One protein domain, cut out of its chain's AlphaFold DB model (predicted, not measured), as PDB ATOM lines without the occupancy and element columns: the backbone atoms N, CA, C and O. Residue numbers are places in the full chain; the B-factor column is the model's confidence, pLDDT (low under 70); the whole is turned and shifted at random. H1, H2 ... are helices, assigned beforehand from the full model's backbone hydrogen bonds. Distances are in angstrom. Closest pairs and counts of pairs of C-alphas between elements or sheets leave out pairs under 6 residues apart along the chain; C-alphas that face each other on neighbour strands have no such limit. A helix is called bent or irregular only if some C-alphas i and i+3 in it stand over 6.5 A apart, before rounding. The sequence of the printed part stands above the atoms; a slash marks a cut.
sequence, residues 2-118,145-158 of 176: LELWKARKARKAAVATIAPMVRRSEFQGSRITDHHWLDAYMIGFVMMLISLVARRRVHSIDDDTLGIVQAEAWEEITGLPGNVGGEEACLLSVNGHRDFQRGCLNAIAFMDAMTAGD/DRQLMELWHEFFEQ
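AT A GLANCE: This is residues 2 to 118 and 145 to 158 of the 176 residues of an uncharacterized protein of Stappia sp. GBMRC 2046 (UniProt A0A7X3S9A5). H3 runs through the middle of a compact body of helices, with H4 and the first arm of H1 side by side on one side of it and H6 on the other. H5 crosses near the beginning of H3, and H7 packs on H6, running back along it. The printed part has 131 residues, with seven named helices, H1 to H7 in chain order, and no named strand: all helix, mostly crossed in packing. The radius of gyration of the C-alphas is 13.9 A, and the spans are 41 by 35 by 25 A.

HOW THE PARTS SIT: H1, residues 2 to 27, was assigned as one helix by its hydrogen bonds but is bent, with C-alphas 17 and 20 6.7 A apart; its arms are H1a, residues 2 to 17, and H1b, residues 20 to 27. H2, residues 34 to 37, touches no helix. H3, residues 40 to 58, is the hub and touches H1a, the closest C-alphas being those of Ala 10 and Ala 54, 4.4 A. H4, residues 63 to 78, touches H3 at a steep tilt of 61 degrees, closest at Ile 50 and Gln 70, C-alphas 6.2 A apart. H5, residues 82 to 94, is about perpendicular to H3 at 74 degrees and touches its residues 40 to 47 alone, closest at C-alphas 43 and 89, 6.2 A. H6, residues 98 to 116, touches H3, closest at C-alphas 45 and 103, 4.0 A. H7, residues 145 to 157, touches H6 at a shallow tilt of 8 degrees, opposite ways, closest at C-alphas 106 and 155, 6.3 A. Every O i to N i+4 pair is within hydrogen-bond range in H1a, H1b and H3 to H7; H2 is too short for one.

IN THESE COORDINATES: H1a begins at C-alpha 2 (138.728, 180.027, 126.032) and measures 22.5 A. H3 measures 27.3 A, H4 21.6 A and H6 27.0 A. H7 ends at C-alpha 157 (151.555, 206.420, 147.459).

THE WHOLE: The C-alphas of Leu 2 and Gly 29, the farthest apart, are 41.8 A apart. Residues 119 to 144 are not printed, and C-alphas 118 and 145 are 12.8 A apart across this cut. Of the links printed whole, none is long. Confidence is under 70 at residues 28 to 30 and 117 to 118.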
ATOM      1  N   LEU A   2     137.338 179.537 126.023       81.88
ATOM      2  CA  LEU A   2     138.728 180.027 126.032       81.88
ATOM      3  C   LEU A   2     138.865 181.450 126.606       81.88
ATOM      4  O   LEU A   2     139.699 181.650 127.485       81.88
ATOM      5  N   GLU A   3     138.006 182.390 126.200       84.19
ATOM      6  CA  GLU A   3     138.072 183.778 126.697       84.19
ATOM      7  C   GLU A   3     137.718 183.907 128.183       84.19
ATOM      8  O   GLU A   3     138.457 184.534 128.927       84.19
ATOM      9  N   LEU A   4     136.703 183.191 128.681       86.25
ATOM     10  CA  LEU A   4     136.408 183.141 130.125       86.25
ATOM     11  C   LEU A   4     137.586 182.596 130.948       86.25
ATOM     12  O   LEU A   4     137.879 183.068 132.047       86.25
ATOM     13  N   TRP A   5     138.286 181.587 130.424       90.62
ATOM     14  CA  TRP A   5     139.466 181.049 131.092       90.62
ATOM     15  C   TRP A   5     140.636 182.041 131.076       90.62
ATOM     16  O   TRP A   5     141.309 182.193 132.101       90.62
ATOM     17  N   LYS A   6     140.858 182.734 129.952       90.44
ATOM     18  CA  LYS A   6     141.849 183.813 129.842       90.44
ATOM     19  C   LYS A   6     141.515 184.967 130.778       90.44
ATOM     20  O   LYS A   6     142.406 185.363 131.520       90.44
ATOM     21  N   ALA A   7     140.261 185.421 130.821       92.56
ATOM     22  CA  ALA A   7     139.783 186.456 131.734       92.56
ATOM     23  C   ALA A   7     140.124 186.094 133.178       92.56
ATOM     24  O   ALA A   7     140.853 186.809 133.858       92.56
ATOM     25  N   ARG A   8     139.734 184.888 133.610       93.62
ATOM     26  CA  ARG A   8     140.039 184.403 134.961       93.62
ATOM     27  C   ARG A   8     141.542 184.368 135.244       93.62
ATOM     28  O   ARG A   8     141.972 184.692 136.348       93.62
ATOM     29  N   LYS A   9     142.356 183.927 134.281       94.75
ATOM     30  CA  LYS A   9     143.816 183.833 134.428       94.75
ATOM     31  C   LYS A   9     144.478 185.213 134.472       94.75
ATOM     32  O   LYS A   9     145.395 185.407 135.267       94.75
ATOM     33  N   ALA A  10     144.021 186.139 133.635       95.75
ATOM     34  CA  ALA A  10     144.490 187.514 133.560       95.75
ATOM     35  C   ALA A  10     144.114 188.296 134.824       95.75
ATOM     36  O   ALA A  10     145.004 188.851 135.460       95.75
ATOM     37  N   ARG A  11     142.849 188.222 135.262       97.06
ATOM     38  CA  ARG A  11     142.382 188.806 136.527       97.06
ATOM     39  C   ARG A  11     143.211 188.326 137.705       97.06
ATOM     40  O   ARG A  11     143.758 189.133 138.444       97.06
ATOM     41  N   LYS A  12     143.369 187.004 137.850       97.12
ATOM     42  CA  LYS A  12     144.176 186.435 138.938       97.12
ATOM     43  C   LYS A  12     145.612 186.945 138.931       97.12
ATOM     44  O   LYS A  12     146.171 187.142 140.000       97.12
ATOM     45  N   ALA A  13     146.210 187.133 137.755       96.81
ATOM     46  CA  ALA A  13     147.549 187.701 137.663       96.81
ATOM     47  C   ALA A  13     147.564 189.173 138.089       96.81
ATOM     48  O   ALA A  13     148.381 189.527 138.929       96.81
ATOM     49  N   ALA A  14     146.636 189.993 137.588       97.25
ATOM     50  CA  ALA A  14     146.529 191.402 137.966       97.25
ATOM     51  C   ALA A  14     146.371 191.574 139.484       97.25
ATOM     52  O   ALA A  14     147.162 192.277 140.108       97.25
ATOM     53  N   VAL A  15     145.429 190.855 140.097       97.75
ATOM     54  CA  VAL A  15     145.199 190.919 141.547       97.75
ATOM     55  C   VAL A  15     146.410 190.415 142.331       97.75
ATOM     56  O   VAL A  15     146.830 191.061 143.288       97.75
ATOM     57  N   ALA A  16     147.004 189.286 141.932       96.50
ATOM     58  CA  ALA A  16     148.171 188.733 142.621       96.50
ATOM     59  C   ALA A  16     149.404 189.645 142.533       96.50
ATOM     60  O   ALA A  16     150.244 189.597 143.426       96.50
ATOM     61  N   THR A  17     149.510 190.464 141.484       94.81
ATOM     62  CA  THR A  17     150.577 191.457 141.333       94.81
ATOM     63  C   THR A  17     150.284 192.726 142.135       94.81
ATOM     64  O   THR A  17     151.144 193.176 142.883       94.81
ATOM     65  N   ILE A  18     149.082 193.293 142.013       95.88
ATOM     66  CA  ILE A  18     148.788 194.653 142.491       95.88
ATOM     67  C   ILE A  18     148.331 194.661 143.956       95.88
ATOM     68  O   ILE A  18     148.825 195.450 144.760       95.88
ATOM     69  N   ALA A  19     147.422 193.761 144.345       94.88
ATOM     70  CA  ALA A  19     146.806 193.798 145.673       94.88
ATOM     71  C   ALA A  19     147.809 193.671 146.844       94.88
ATOM     72  O   ALA A  19     147.607 194.331 147.863       94.88
ATOM     73  N   PRO A  20     148.898 192.873 146.764       93.06
ATOM     74  CA  PRO A  20     149.913 192.863 147.818       93.06
ATOM     75  C   PRO A  20     150.611 194.213 148.017       93.06
ATOM     76  O   PRO A  20     150.928 194.554 149.154       93.06
ATOM     77  N   MET A  21     150.837 194.969 146.941       91.75
ATOM     78  CA  MET A  21     151.484 196.282 147.002       91.75
ATOM     79  C   MET A  21     150.559 197.311 147.647       91.75
ATOM     80  O   MET A  21     150.965 197.986 148.586       91.75
ATOM     81  N   VAL A  22     149.285 197.324 147.243       91.75
ATOM     82  CA  VAL A  22     148.240 198.158 147.858       91.75
ATOM     83  C   VAL A  22     148.113 197.875 149.356       91.75
ATOM     84  O   VAL A  22     148.212 198.789 150.167       91.75
ATOM     85  N   ARG A  23     147.997 196.599 149.753       90.31
ATOM     86  CA  ARG A  23     147.920 196.222 151.177       90.31
ATOM     87  C   ARG A  23     149.155 196.649 151.967       90.31
ATOM     88  O   ARG A  23     149.044 196.973 153.145       90.31
ATOM     89  N   ARG A  24     150.338 196.626 151.347       86.44
ATOM     90  CA  ARG A  24     151.577 197.096 151.977       86.44
ATOM     91  C   ARG A  24     151.547 198.607 152.206       86.44
ATOM     92  O   ARG A  24     152.004 199.034 153.262       86.44
ATOM     93  N   SER A  25     151.015 199.378 151.261       85.06
ATOM     94  CA  SER A  25     150.802 200.823 151.416       85.06
ATOM     95  C   SER A  25     149.789 201.125 152.519       85.06
ATOM     96  O   SER A  25     149.986 202.045 153.308       85.06
ATOM     97  N   GLU A  26     148.740 200.308 152.649       81.88
ATOM     98  CA  GLU A  26     147.758 200.494 153.719       81.88
ATOM     99  C   GLU A  26     148.309 200.136 155.112       81.88
ATOM    100  O   GLU A  26     148.040 200.795 156.118       81.88
ATOM    101  N   PHE A  27     149.153 199.105 155.186       70.38
ATOM    102  CA  PHE A  27     149.749 198.657 156.446       70.38
ATOM    103  C   PHE A  27     150.724 199.678 157.065       70.38
ATOM    104  O   PHE A  27     151.016 199.598 158.256       70.38
ATOM    105  N   GLN A  28     151.208 200.660 156.299       65.06
ATOM    106  CA  GLN A  28     152.138 201.694 156.774       65.06
ATOM    107  C   GLN A  28     151.458 202.851 157.538       65.06
ATOM    108  O   GLN A  28     152.089 203.877 157.783       65.06
ATOM    109  N   GLY A  29     150.215 202.657 157.999       57.31
ATOM    110  CA  GLY A  29     149.510 203.586 158.897       57.31
ATOM    111  C   GLY A  29     148.454 204.451 158.211       57.31
ATOM    112  O   GLY A  29     148.056 205.487 158.742       57.31
ATOM    113  N   SER A  30     147.995 204.027 157.042       64.00
ATOM    114  CA  SER A  30     147.226 204.838 156.108       64.00
ATOM    115  C   SER A  30     146.129 203.999 155.467       64.00
ATOM    116  O   SER A  30     146.385 202.875 155.070       64.00
ATOM    117  N   ARG A  31     144.902 204.505 155.332       77.44
ATOM    118  CA  ARG A  31     143.837 203.792 154.603       77.44
ATOM    119  C   ARG A  31     143.505 204.546 153.329       77.44
ATOM    120  O   ARG A  31     143.266 205.749 153.386       77.44
ATOM    121  N   ILE A  32     143.440 203.839 152.202       84.00
ATOM    122  CA  ILE A  32     142.970 204.443 150.957       84.00
ATOM    123  C   ILE A  32     141.447 204.508 151.038       84.00
ATOM    124  O   ILE A  32     140.754 203.496 151.129       84.00
ATOM    125  N   THR A  33     140.925 205.720 151.093       85.25
ATOM    126  CA  THR A  33     139.489 205.998 151.100       85.25
ATOM    127  C   THR A  33     138.916 205.916 149.689       85.25
ATOM    128  O   THR A  33     139.617 206.132 148.701       85.25
ATOM    129  N   ASP A  34     137.606 205.692 149.592       87.81
ATOM    130  CA  ASP A  34     136.886 205.610 148.316       87.81
ATOM    131  C   ASP A  34     137.152 206.828 147.415       87.81
ATOM    132  O   ASP A  34     137.370 206.679 146.218       87.81
ATOM    133  N   HIS A  35     137.216 208.037 147.986       86.69
ATOM    134  CA  HIS A  35     137.483 209.256 147.217       86.69
ATOM    135  C   HIS A  35     138.882 209.290 146.587       86.69
ATOM    136  O   HIS A  35     139.033 209.846 145.505       86.69
ATOM    137  N   HIS A  36     139.888 208.686 147.226       89.81
ATOM    138  CA  HIS A  36     141.231 208.598 146.658       89.81
ATOM    139  C   HIS A  36     141.282 207.577 145.524       89.81
ATOM    140  O   HIS A  36     141.925 207.822 144.508       89.81
ATOM    141  N   TRP A  37     140.565 206.458 145.650       92.56
ATOM    142  CA  TRP A  37     140.427 205.505 144.548       92.56
ATOM    143  C   TRP A  37     139.732 206.112 143.331       92.56
ATOM    144  O   TRP A  37     140.076 205.769 142.205       92.56
ATOM    145  N   LEU A  38     138.779 207.014 143.563       92.69
ATOM    146  CA  LEU A  38     138.034 207.706 142.514       92.69
ATOM    147  C   LEU A  38     138.747 208.954 141.967       92.69
ATOM    148  O   LEU A  38     138.209 209.617 141.081       92.69
ATOM    149  N   ASP A  39     139.955 209.274 142.442       93.31
ATOM    150  CA  ASP A  39     140.772 210.308 141.814       93.31
ATOM    151  C   ASP A  39     141.128 209.901 140.374       93.31
ATOM    152  O   ASP A  39     141.501 208.756 140.096       93.31
ATOM    153  N   ALA A  40     141.037 210.850 139.437       94.81
ATOM    154  CA  ALA A  40     141.260 210.589 138.018       94.81
ATOM    155  C   ALA A  40     142.640 209.971 137.737       94.81
ATOM    156  O   ALA A  40     142.761 209.108 136.863       94.81
ATOM    157  N   TYR A  41     143.672 210.390 138.475       96.19
ATOM    158  CA  TYR A  41     145.003 209.804 138.388       96.19
ATOM    159  C   TYR A  41     144.999 208.337 138.822       96.19
ATOM    160  O   TYR A  41     145.553 207.494 138.116       96.19
ATOM    161  N   MET A  42     144.351 208.025 139.946       95.25
ATOM    162  CA  MET A  42     144.317 206.675 140.511       95.25
ATOM    163  C   MET A  42     143.560 205.696 139.630       95.25
ATOM    164  O   MET A  42     144.053 204.594 139.372       95.25
ATOM    165  N   ILE A  43     142.424 206.131 139.083       96.19
ATOM    166  CA  ILE A  43     141.675 205.364 138.089       96.19
ATOM    167  C   ILE A  43     142.580 205.048 136.893       96.19
ATOM    168  O   ILE A  43     142.712 203.885 136.513       96.19
ATOM    169  N   GLY A  44     143.258 206.055 136.332       97.25
ATOM    170  CA  GLY A  44     144.160 205.867 135.193       97.25
ATOM    171  C   GLY A  44     145.313 204.911 135.496       97.25
ATOM    172  O   GLY A  44     145.571 203.979 134.731       97.25
ATOM    173  N   PHE A  45     145.978 205.100 136.636       97.56
ATOM    174  CA  PHE A  45     147.118 204.286 137.041       97.56
ATOM    175  C   PHE A  45     146.734 202.814 137.227       97.56
ATOM    176  O   PHE A  45     147.312 201.930 136.591       97.56
ATOM    177  N   VAL A  46     145.727 202.530 138.053       97.31
ATOM    178  CA  VAL A  46     145.359 201.150 138.394       97.31
ATOM    179  C   VAL A  46     144.733 200.433 137.201       97.31
ATOM    180  O   VAL A  46     145.101 199.290 136.925       97.31
ATOM    181  N   MET A  47     143.846 201.089 136.443       97.62
ATOM    182  CA  MET A  47     143.200 200.468 135.279       97.62
ATOM    183  C   MET A  47     144.210 200.124 134.185       97.62
ATOM    184  O   MET A  47     144.141 199.031 133.614       97.62
ATOM    185  N   MET A  48     145.171 201.017 133.921       98.06
ATOM    186  CA  MET A  48     146.251 200.751 132.972       98.06
ATOM    187  C   MET A  48     147.169 199.633 133.477       98.06
ATOM    188  O   MET A  48     147.508 198.724 132.720       98.06
ATOM    189  N   LEU A  49     147.526 199.638 134.764       97.94
ATOM    190  CA  LEU A  49     148.377 198.600 135.341       97.94
ATOM    191  C   LEU A  49     147.714 197.215 135.277       97.94
ATOM    192  O   LEU A  49     148.359 196.245 134.869       97.94
ATOM    193  N   ILE A  50     146.413 197.121 135.582       98.00
ATOM    194  CA  ILE A  50     145.627 195.892 135.391       98.00
ATOM    195  C   ILE A  50     145.708 195.442 133.928       98.00
ATOM    196  O   ILE A  50     145.997 194.268 133.669       98.00
ATOM    197  N   SER A  51     145.505 196.351 132.967       97.19
ATOM    198  CA  SER A  51     145.580 196.012 131.544       97.19
ATOM    199  C   SER A  51     146.938 195.464 131.134       97.19
ATOM    200  O   SER A  51     147.010 194.471 130.405       97.19
ATOM    201  N   LEU A  52     148.018 196.088 131.596       97.12
ATOM    202  CA  LEU A  52     149.381 195.695 131.256       97.12
ATOM    203  C   LEU A  52     149.734 194.322 131.836       97.12
ATOM    204  O   LEU A  52     150.241 193.458 131.114       97.12
ATOM    205  N   VAL A  53     149.397 194.071 133.105       96.75
ATOM    206  CA  VAL A  53     149.612 192.761 133.740       96.75
ATOM    207  C   VAL A  53     148.779 191.677 133.049       96.75
ATOM    208  O   VAL A  53     149.294 190.596 132.741       96.75
ATOM    209  N   ALA A  54     147.513 191.970 132.735       95.25
ATOM    210  CA  ALA A  54     146.631 191.065 132.004       95.25
ATOM    211  C   ALA A  54     147.214 190.694 130.632       95.25
ATOM    212  O   ALA A  54     147.396 189.508 130.334       95.25
ATOM    213  N   ARG A  55     147.577 191.697 129.819       94.94
ATOM    214  CA  ARG A  55     148.151 191.501 128.478       94.94
ATOM    215  C   ARG A  55     149.476 190.741 128.536       94.94
ATOM    216  O   ARG A  55     149.667 189.821 127.743       94.94
ATOM    217  N   ARG A  56     150.343 191.009 129.520       93.19
ATOM    218  CA  ARG A  56     151.573 190.220 129.734       93.19
ATOM    219  C   ARG A  56     151.269 188.756 130.053       93.19
ATOM    220  O   ARG A  56     151.995 187.871 129.609       93.19
ATOM    221  N   ARG A  57     150.204 188.472 130.812       92.81
ATOM    222  CA  ARG A  57     149.894 187.107 131.262       92.81
ATOM    223  C   ARG A  57     149.324 186.203 130.171       92.81
ATOM    224  O   ARG A  57     149.595 184.996 130.201       92.81
ATOM    225  N   VAL A  58     148.473 186.744 129.297       92.31
ATOM    226  CA  VAL A  58     147.731 185.956 128.293       92.31
ATOM    227  C   VAL A  58     148.087 186.287 126.839       92.31
ATOM    228  O   VAL A  58     147.587 185.602 125.951       92.31
ATOM    229  N   HIS A  59     148.987 187.250 126.600       83.00
ATOM    230  CA  HIS A  59     149.512 187.728 125.304       83.00
ATOM    231  C   HIS A  59     148.485 188.335 124.334       83.00
ATOM    232  O   HIS A  59     148.790 189.318 123.666       83.00
ATOM    233  N   SER A  60     147.277 187.780 124.252       87.81
ATOM    234  CA  SER A  60     146.176 188.272 123.428       87.81
ATOM    235  C   SER A  60     144.859 188.115 124.188       87.81
ATOM    236  O   SER A  60     144.492 187.014 124.617       87.81
ATOM    237  N   ILE A  61     144.192 189.248 124.375       91.81
ATOM    238  CA  ILE A  61     142.903 189.420 125.039       91.81
ATOM    239  C   ILE A  61     142.147 190.481 124.236       91.81
ATOM    240  O   ILE A  61     142.733 191.516 123.907       91.81
ATOM    241  N   ASP A  62     140.911 190.187 123.847       92.88
ATOM    242  CA  ASP A  62     140.031 191.172 123.216       92.88
ATOM    243  C   ASP A  62     139.567 192.223 124.232       92.88
ATOM    244  O   ASP A  62     139.682 192.029 125.445       92.88
ATOM    245  N   ASP A  63     139.077 193.353 123.731       91.38
ATOM    246  CA  ASP A  63     138.764 194.508 124.570       91.38
ATOM    247  C   ASP A  63     137.566 194.251 125.502       91.38
ATOM    248  O   ASP A  63     137.607 194.680 126.653       91.38
ATOM    249  N   ASP A  64     136.566 193.470 125.076       92.19
ATOM    250  CA  ASP A  64     135.424 193.088 125.924       92.19
ATOM    251  C   ASP A  64     135.893 192.237 127.114       92.19
ATOM    252  O   ASP A  64     135.570 192.500 128.276       92.19
ATOM    253  N   THR A  65     136.721 191.230 126.834       94.25
ATOM    254  CA  THR A  65     137.313 190.362 127.854       94.25
ATOM    255  C   THR A  65     138.256 191.146 128.767       94.25
ATOM    256  O   THR A  65     138.303 190.891 129.973       94.25
ATOM    257  N   LEU A  66     138.994 192.122 128.230       94.75
ATOM    258  CA  LEU A  66     139.841 193.005 129.024       94.75
ATOM    259  C   LEU A  66     139.020 193.911 129.946       94.75
ATOM    260  O   LEU A  66     139.406 194.074 131.101       94.75
ATOM    261  N   GLY A  67     137.888 194.435 129.475       94.38
ATOM    262  CA  GLY A  67     136.965 195.230 130.283       94.38
ATOM    263  C   GLY A  67     136.427 194.447 131.482       94.38
ATOM    264  O   GLY A  67     136.435 194.954 132.601       94.38
ATOM    265  N   ILE A  68     136.068 193.171 131.285       94.81
ATOM    266  CA  ILE A  68     135.676 192.272 132.386       94.81
ATOM    267  C   ILE A  68     136.828 192.100 133.384       94.81
ATOM    268  O   ILE A  68     136.628 192.216 134.590       94.81
ATOM    269  N   VAL A  69     138.047 191.851 132.894       96.69
ATOM    270  CA  VAL A  69     139.230 191.707 133.756       96.69
ATOM    271  C   VAL A  69     139.491 192.974 134.563       96.69
ATOM    272  O   VAL A  69     139.802 192.868 135.747       96.69
ATOM    273  N   GLN A  70     139.371 194.147 133.941       96.75
ATOM    274  CA  GLN A  70     139.540 195.431 134.610       96.75
ATOM    275  C   GLN A  70     138.492 195.638 135.699       96.75
ATOM    276  O   GLN A  70     138.878 195.905 136.831       96.75
ATOM    277  N   ALA A  71     137.208 195.442 135.393       96.25
ATOM    278  CA  ALA A  71     136.129 195.604 136.363       96.25
ATOM    279  C   ALA A  71     136.287 194.653 137.563       96.25
ATOM    280  O   ALA A  71     136.275 195.093 138.710       96.25
ATOM    281  N   GLU A  72     136.502 193.358 137.314       97.00
ATOM    282  CA  GLU A  72     136.615 192.371 138.392       97.00
ATOM    283  C   GLU A  72     137.902 192.547 139.218       97.00
ATOM    284  O   GLU A  72     137.887 192.355 140.432       97.00
ATOM    285  N   ALA A  73     139.033 192.894 138.588       97.44
ATOM    286  CA  ALA A  73     140.276 193.141 139.320       97.44
ATOM    287  C   ALA A  73     140.218 194.452 140.111       97.44
ATOM    288  O   ALA A  73     140.715 194.490 141.232       97.44
ATOM    289  N   TRP A  74     139.609 195.502 139.553       97.00
ATOM    290  CA  TRP A  74     139.371 196.762 140.253       97.00
ATOM    291  C   TRP A  74     138.585 196.529 141.540       97.00
ATOM    292  O   TRP A  74     139.015 196.968 142.605       97.00
ATOM    293  N   GLU A  75     137.481 195.788 141.457       96.94
ATOM    294  CA  GLU A  75     136.652 195.465 142.618       96.94
ATOM    295  C   GLU A  75     137.419 194.661 143.667       96.94
ATOM    296  O   GLU A  75     137.375 194.983 144.852       96.94
ATOM    297  N   GLU A  76     138.203 193.669 143.243       96.62
ATOM    298  CA  GLU A  76     139.005 192.854 144.161       96.62
ATOM    299  C   GLU A  76     140.174 193.635 144.801       96.62
ATOM    300  O   GLU A  76     140.585 193.318 145.918       96.62
ATOM    301  N   ILE A  77     140.719 194.651 144.121       95.38
ATOM    302  CA  ILE A  77     141.836 195.478 144.613       95.38
ATOM    303  C   ILE A  77     141.348 196.606 145.529       95.38
ATOM    304  O   ILE A  77     141.980 196.869 146.549       95.38
ATOM    305  N   THR A  78     140.263 197.282 145.154       93.44
ATOM    306  CA  THR A  78     139.806 198.528 145.797       93.44
ATOM    307  C   THR A  78     138.638 198.315 146.756       93.44
ATOM    308  O   THR A  78     138.408 199.140 147.636       93.44
ATOM    309  N   GLY A  79     137.874 197.231 146.588       94.06
ATOM    310  CA  GLY A  79     136.593 197.018 147.265       94.06
ATOM    311  C   GLY A  79     135.432 197.846 146.697       94.06
ATOM    312  O   GLY A  79     134.310 197.710 147.181       94.06
ATOM    313  N   LEU A  80     135.675 198.688 145.685       93.81
ATOM    314  CA  LEU A  80     134.643 199.477 145.012       93.81
ATOM    315  C   LEU A  80     134.010 198.694 143.856       93.81
ATOM    316  O   LEU A  80     134.709 197.925 143.200       93.81
ATOM    317  N   PRO A  81     132.725 198.919 143.531       94.19
ATOM    318  CA  PRO A  81     132.075 198.216 142.429       94.19
ATOM    319  C   PRO A  81     132.842 198.362 141.107       94.19
ATOM    320  O   PRO A  81     133.186 199.474 140.696       94.19
ATOM    321  N   GLY A  82     133.089 197.245 140.414       89.38
ATOM    322  CA  GLY A  82     133.906 197.232 139.196       89.38
ATOM    323  C   GLY A  82     133.366 198.099 138.053       89.38
ATOM    324  O   GLY A  82     134.140 198.628 137.254       89.38
ATOM    325  N   ASN A  83     132.045 198.293 137.985       90.06
ATOM    326  CA  ASN A  83     131.422 199.158 136.984       90.06
ATOM    327  C   ASN A  83     131.776 200.638 137.191       90.06
ATOM    328  O   ASN A  83     131.973 201.340 136.207       90.06
ATOM    329  N   VAL A  84     131.941 201.088 138.440       88.25
ATOM    330  CA  VAL A  84     132.327 202.474 138.750       88.25
ATOM    331  C   VAL A  84     133.717 202.773 138.186       88.25
ATOM    332  O   VAL A  84     133.890 203.751 137.467       88.25
ATOM    333  N   GLY A  85     134.697 201.891 138.419       85.06
ATOM    334  CA  GLY A  85     136.052 202.069 137.882       85.06
ATOM    335  C   GLY A  85     136.094 202.074 136.348       85.06
ATOM    336  O   GLY A  85     136.790 202.890 135.743       85.06
ATOM    337  N   GLY A  86     135.325 201.188 135.705       87.06
ATOM    338  CA  GLY A  86     135.244 201.094 134.243       87.06
ATOM    339  C   GLY A  86     134.559 202.291 133.574       87.06
ATOM    340  O   GLY A  86     135.072 202.817 132.584       87.06
ATOM    341  N   GLU A  87     133.419 202.728 134.109       91.50
ATOM    342  CA  GLU A  87     132.653 203.865 133.585       91.50
ATOM    343  C   GLU A  87     133.447 205.171 133.699       91.50
ATOM    344  O   GLU A  87     133.590 205.890 132.706       91.50
ATOM    345  N   GLU A  88     134.049 205.431 134.863       92.50
ATOM    346  CA  GLU A  88     134.877 206.621 135.074       92.50
ATOM    347  C   GLU A  88     136.124 206.609 134.184       92.50
ATOM    348  O   GLU A  88     136.440 207.612 133.544       92.50
ATOM    349  N   ALA A  89     136.807 205.467 134.050       91.81
ATOM    350  CA  ALA A  89     137.951 205.356 133.146       91.81
ATOM    351  C   ALA A  89     137.570 205.667 131.688       91.81
ATOM    352  O   ALA A  89     138.319 206.344 130.978       91.81
ATOM    353  N   CYS A  90     136.398 205.206 131.238       93.38
ATOM    354  CA  CYS A  90     135.888 205.505 129.904       93.38
ATOM    355  C   CYS A  90     135.613 207.007 129.736       93.38
ATOM    356  O   CYS A  90     136.103 207.625 128.785       93.38
ATOM    357  N   LEU A  91     134.902 207.615 130.691       95.69
ATOM    358  CA  LEU A  91     134.575 209.040 130.685       95.69
ATOM    359  C   LEU A  91     135.838 209.917 130.675       95.69
ATOM    360  O   LEU A  91     135.966 210.827 129.852       95.69
ATOM    361  N   LEU A  92     136.791 209.628 131.561       95.19
ATOM    362  CA  LEU A  92     138.058 210.351 131.679       95.19
ATOM    363  C   LEU A  92     138.912 210.221 130.413       95.19
ATOM    364  O   LEU A  92     139.512 211.205 129.971       95.19
ATOM    365  N   SER A  93     138.939 209.030 129.811       94.06
ATOM    366  CA  SER A  93     139.660 208.762 128.565       94.06
ATOM    367  C   SER A  93     139.087 209.559 127.392       94.06
ATOM    368  O   SER A  93     139.830 210.276 126.718       94.06
ATOM    369  N   VAL A  94     137.764 209.514 127.188       95.31
ATOM    370  CA  VAL A  94     137.080 210.249 126.105       95.31
ATOM    371  C   VAL A  94     137.269 211.760 126.246       95.31
ATOM    372  O   VAL A  94     137.456 212.455 125.248       95.31
ATOM    373  N   ASN A  95     137.288 212.268 127.479       95.12
ATOM    374  CA  ASN A  95     137.510 213.686 127.760       95.12
ATOM    375  C   ASN A  95     138.991 214.103 127.718       95.12
ATOM    376  O   ASN A  95     139.294 215.286 127.880       95.12
ATOM    377  N   GLY A  96     139.924 213.164 127.527       94.00
ATOM    378  CA  GLY A  96     141.357 213.450 127.539       94.00
ATOM    379  C   GLY A  96     141.840 214.026 128.874       94.00
ATOM    380  O   GLY A  96     142.689 214.918 128.887       94.00
ATOM    381  N   HIS A  97     141.276 213.560 129.995       96.94
ATOM    382  CA  HIS A  97     141.575 214.111 131.314       96.94
ATOM    383  C   HIS A  97     143.068 213.967 131.644       96.94
ATOM    384  O   HIS A  97     143.631 212.871 131.613       96.94
ATOM    385  N   ARG A  98     143.725 215.083 131.980       96.25
ATOM    386  CA  ARG A  98     145.191 215.145 132.092       96.25
ATOM    387  C   ARG A  98     145.741 214.244 133.192       96.25
ATOM    388  O   ARG A  98     146.714 213.533 132.957       96.25
ATOM    389  N   ASP A  99     145.113 214.242 134.363       95.44
ATOM    390  CA  ASP A  99     145.586 213.424 135.486       95.44
ATOM    391  C   ASP A  99     145.382 211.930 135.233       95.44
ATOM    392  O   ASP A  99     146.260 211.135 135.559       95.44
ATOM    393  N   PHE A 100     144.306 211.557 134.535       96.69
ATOM    394  CA  PHE A 100     144.067 210.184 134.098       96.69
ATOM    395  C   PHE A 100     145.152 209.719 133.125       96.69
ATOM    396  O   PHE A 100     145.753 208.664 133.316       96.69
ATOM    397  N   GLN A 101     145.477 210.539 132.119       97.69
ATOM    398  CA  GLN A 101     146.572 210.247 131.191       97.69
ATOM    399  C   GLN A 101     147.919 210.140 131.911       97.69
ATOM    400  O   GLN A 101     148.703 209.243 131.606       97.69
ATOM    401  N   ARG A 102     148.180 211.015 132.892       97.12
ATOM    402  CA  ARG A 102     149.384 210.942 133.728       97.12
ATOM    403  C   ARG A 102     149.442 209.628 134.512       97.12
ATOM    404  O   ARG A 102     150.486 208.986 134.509       97.12
ATOM    405  N   GLY A 103     148.333 209.204 135.120       97.38
ATOM    406  CA  GLY A 103     148.225 207.914 135.806       97.38
ATOM    407  C   GLY A 103     148.542 206.747 134.876       97.38
ATOM    408  O   GLY A 103     149.394 205.917 135.186       97.38
ATOM    409  N   CYS A 104     147.946 206.738 133.681       98.12
ATOM    410  CA  CYS A 104     148.225 205.735 132.654       98.12
ATOM    411  C   CYS A 104     149.715 205.680 132.270       98.12
ATOM    412  O   CYS A 104     150.288 204.595 132.177       98.12
ATOM    413  N   LEU A 105     150.360 206.832 132.058       97.62
ATOM    414  CA  LEU A 105     151.781 206.896 131.696       97.62
ATOM    415  C   LEU A 105     152.687 206.378 132.819       97.62
ATOM    416  O   LEU A 105     153.610 205.608 132.555       97.62
ATOM    417  N   ASN A 106     152.395 206.738 134.068       97.50
ATOM    418  CA  ASN A 106     153.157 206.260 135.218       97.50
ATOM    419  C   ASN A 106     152.986 204.747 135.422       97.50
ATOM    420  O   ASN A 106     153.949 204.061 135.758       97.50
ATOM    421  N   ALA A 107     151.801 204.194 135.143       97.81
ATOM    422  CA  ALA A 107     151.580 202.748 135.168       97.81
ATOM    423  C   ALA A 107     152.399 202.006 134.100       97.81
ATOM    424  O   ALA A 107     152.913 200.920 134.370       97.81
ATOM    425  N   ILE A 108     152.561 202.593 132.907       97.38
ATOM    426  CA  ILE A 108     153.438 202.052 131.857       97.38
ATOM    427  C   ILE A 108     154.892 202.055 132.335       97.38
ATOM    428  O   ILE A 108     155.530 201.006 132.320       97.38
ATOM    429  N   ALA A 109     155.386 203.191 132.837       96.12
ATOM    430  CA  ALA A 109     156.752 203.298 133.353       96.12
ATOM    431  C   ALA A 109     157.019 202.302 134.498       96.12
ATOM    432  O   ALA A 109     158.063 201.648 134.539       96.12
ATOM    433  N   PHE A 110     156.049 202.136 135.399       95.81
ATOM    434  CA  PHE A 110     156.113 201.160 136.479       95.81
ATOM    435  C   PHE A 110     156.169 199.717 135.955       95.81
ATOM    436  O   PHE A 110     156.989 198.915 136.405       95.81
ATOM    437  N   MET A 111     155.330 199.375 134.974       95.12
ATOM    438  CA  MET A 111     155.339 198.056 134.342       95.12
ATOM    439  C   MET A 111     156.663 197.775 133.622       95.12
ATOM    440  O   MET A 111     157.196 196.668 133.716       95.12
ATOM    441  N   ASP A 112     157.226 198.757 132.927       93.69
ATOM    442  CA  ASP A 112     158.522 198.608 132.267       93.69
ATOM    443  C   ASP A 112     159.616 198.288 133.297       93.69
ATOM    444  O   ASP A 112     160.347 197.306 133.139       93.69
ATOM    445  N   ALA A 113     159.650 199.009 134.423       91.75
ATOM    446  CA  ALA A 113     160.570 198.724 135.526       91.75
ATOM    447  C   ALA A 113     160.356 197.323 136.130       91.75
ATOM    448  O   ALA A 113     161.321 196.582 136.350       91.75
ATOM    449  N   MET A 114     159.099 196.904 136.328       90.06
ATOM    450  CA  MET A 114     158.769 195.555 136.811       90.06
ATOM    451  C   MET A 114     159.289 194.455 135.894       90.06
ATOM    452  O   MET A 114     159.481 193.332 136.350       90.06
ATOM    453  N   THR A 115     159.525 194.739 134.616       87.88
ATOM    454  CA  THR A 115     159.795 193.713 133.609       87.88
ATOM    455  C   THR A 115     161.206 193.758 133.038       87.88
ATOM    456  O   THR A 115     161.672 192.742 132.516       87.88
ATOM    457  N   ALA A 116     161.920 194.870 133.219       81.25
ATOM    458  CA  ALA A 116     163.290 195.076 132.757       81.25
ATOM    459  C   ALA A 116     164.284 194.009 133.254       81.25
ATOM    460  O   ALA A 116     165.223 193.665 132.542       81.25
ATOM    461  N   GLY A 117     164.074 193.425 134.437       62.84
ATOM    462  CA  GLY A 117     164.958 192.374 134.953       62.84
ATOM    463  C   GLY A 117     164.530 190.934 134.629       62.84
ATOM    464  O   GLY A 117     165.228 190.007 135.027       62.84
ATOM    465  N   ASP A 118     163.418 190.709 133.918       59.75
ATOM    466  CA  ASP A 118     163.059 189.363 133.420       59.75
ATOM    467  C   ASP A 118     163.817 189.007 132.129       59.75
ATOM    468  O   ASP A 118     163.884 187.842 131.740       59.75
ATOM    469  N   ASP A 145     163.889 194.976 144.048       84.62
ATOM    470  CA  ASP A 145     162.706 195.078 144.902       84.62
ATOM    471  C   ASP A 145     162.641 196.449 145.590       84.62
ATOM    472  O   ASP A 145     161.571 197.050 145.646       84.62
ATOM    473  N   ARG A 146     163.781 196.995 146.040       86.56
ATOM    474  CA  ARG A 146     163.866 198.359 146.584       86.56
ATOM    475  C   ARG A 146     163.466 199.409 145.547       86.56
ATOM    476  O   ARG A 146     162.602 200.230 145.835       86.56
ATOM    477  N   GLN A 147     164.023 199.342 144.339       88.69
ATOM    478  CA  GLN A 147     163.718 200.277 143.256       88.69
ATOM    479  C   GLN A 147     162.242 200.220 142.834       88.69
ATOM    480  O   GLN A 147     161.622 201.251 142.585       88.69
ATOM    481  N   LEU A 148     161.647 199.025 142.786       90.44
ATOM    482  CA  LEU A 148     160.219 198.870 142.505       90.44
ATOM    483  C   LEU A 148     159.354 199.476 143.610       90.44
ATOM    484  O   LEU A 148     158.341 200.098 143.309       90.44
ATOM    485  N   MET A 149     159.748 199.329 144.874       90.38
ATOM    486  CA  MET A 149     159.028 199.953 145.985       90.38
ATOM    487  C   MET A 149     159.182 201.478 145.986       90.38
ATOM    488  O   MET A 149     158.229 202.170 146.319       90.38
ATOM    489  N   GLU A 150     160.330 202.013 145.563       91.25
ATOM    490  CA  GLU A 150     160.527 203.458 145.381       91.25
ATOM    491  C   GLU A 150     159.617 204.017 144.282       91.25
ATOM    492  O   GLU A 150     158.930 205.012 144.505       91.25
ATOM    493  N   LEU A 151     159.532 203.340 143.134       93.44
ATOM    494  CA  LEU A 151     158.617 203.734 142.058       93.44
ATOM    495  C   LEU A 151     157.149 203.582 142.462       93.44
ATOM    496  O   LEU A 151     156.318 204.397 142.077       93.44
ATOM    497  N   TRP A 152     156.814 202.551 143.239       93.50
ATOM    498  CA  TRP A 152     155.473 202.409 143.804       93.50
ATOM    499  C   TRP A 152     155.151 203.564 144.750       93.50
ATOM    500  O   TRP A 152     154.087 204.163 144.652       93.50
ATOM    501  N   HIS A 153     156.084 203.934 145.623       90.75
ATOM    502  CA  HIS A 153     155.911 205.081 146.501       90.75
ATOM    503  C   HIS A 153     155.684 206.374 145.700       90.75
ATOM    504  O   HIS A 153     154.727 207.103 145.957       90.75
ATOM    505  N   GLU A 154     156.512 206.632 144.686       92.12
ATOM    506  CA  GLU A 154     156.412 207.822 143.832       92.12
ATOM    507  C   GLU A 154     155.111 207.864 143.018       92.12
ATOM    508  O   GLU A 154     154.442 208.895 142.957       92.12
ATOM    509  N   PHE A 155     154.732 206.754 142.383       93.62
ATOM    510  CA  PHE A 155     153.618 206.739 141.435       93.62
ATOM    511  C   PHE A 155     152.278 206.349 142.042       93.62
ATOM    512  O   PHE A 155     151.254 206.631 141.426       93.62
ATOM    513  N   PHE A 156     152.253 205.710 143.203       91.50
ATOM    514  CA  PHE A 156     151.019 205.256 143.833       91.50
ATOM    515  C   PHE A 156     150.799 205.921 145.190       91.50
ATOM    516  O   PHE A 156     149.732 206.473 145.417       91.50
ATOM    517  N   GLU A 157     151.785 205.937 146.086       88.31
ATOM    518  CA  GLU A 157     151.555 206.420 147.459       88.31
ATOM    519  C   GLU A 157     151.550 207.953 147.568       88.31
ATOM    520  O   GLU A 157     150.683 208.508 148.243       88.31
ATOM    521  N   GLN A 158     152.464 208.655 146.888       85.69
ATOM    522  CA  GLN A 158     152.508 210.125 146.912       85.69
ATOM    523  C   GLN A 158     151.248 210.787 146.327       85.69
ATOM    524  O   GLN A 158     150.746 211.726 146.947       85.69
TER     525      GLN A 158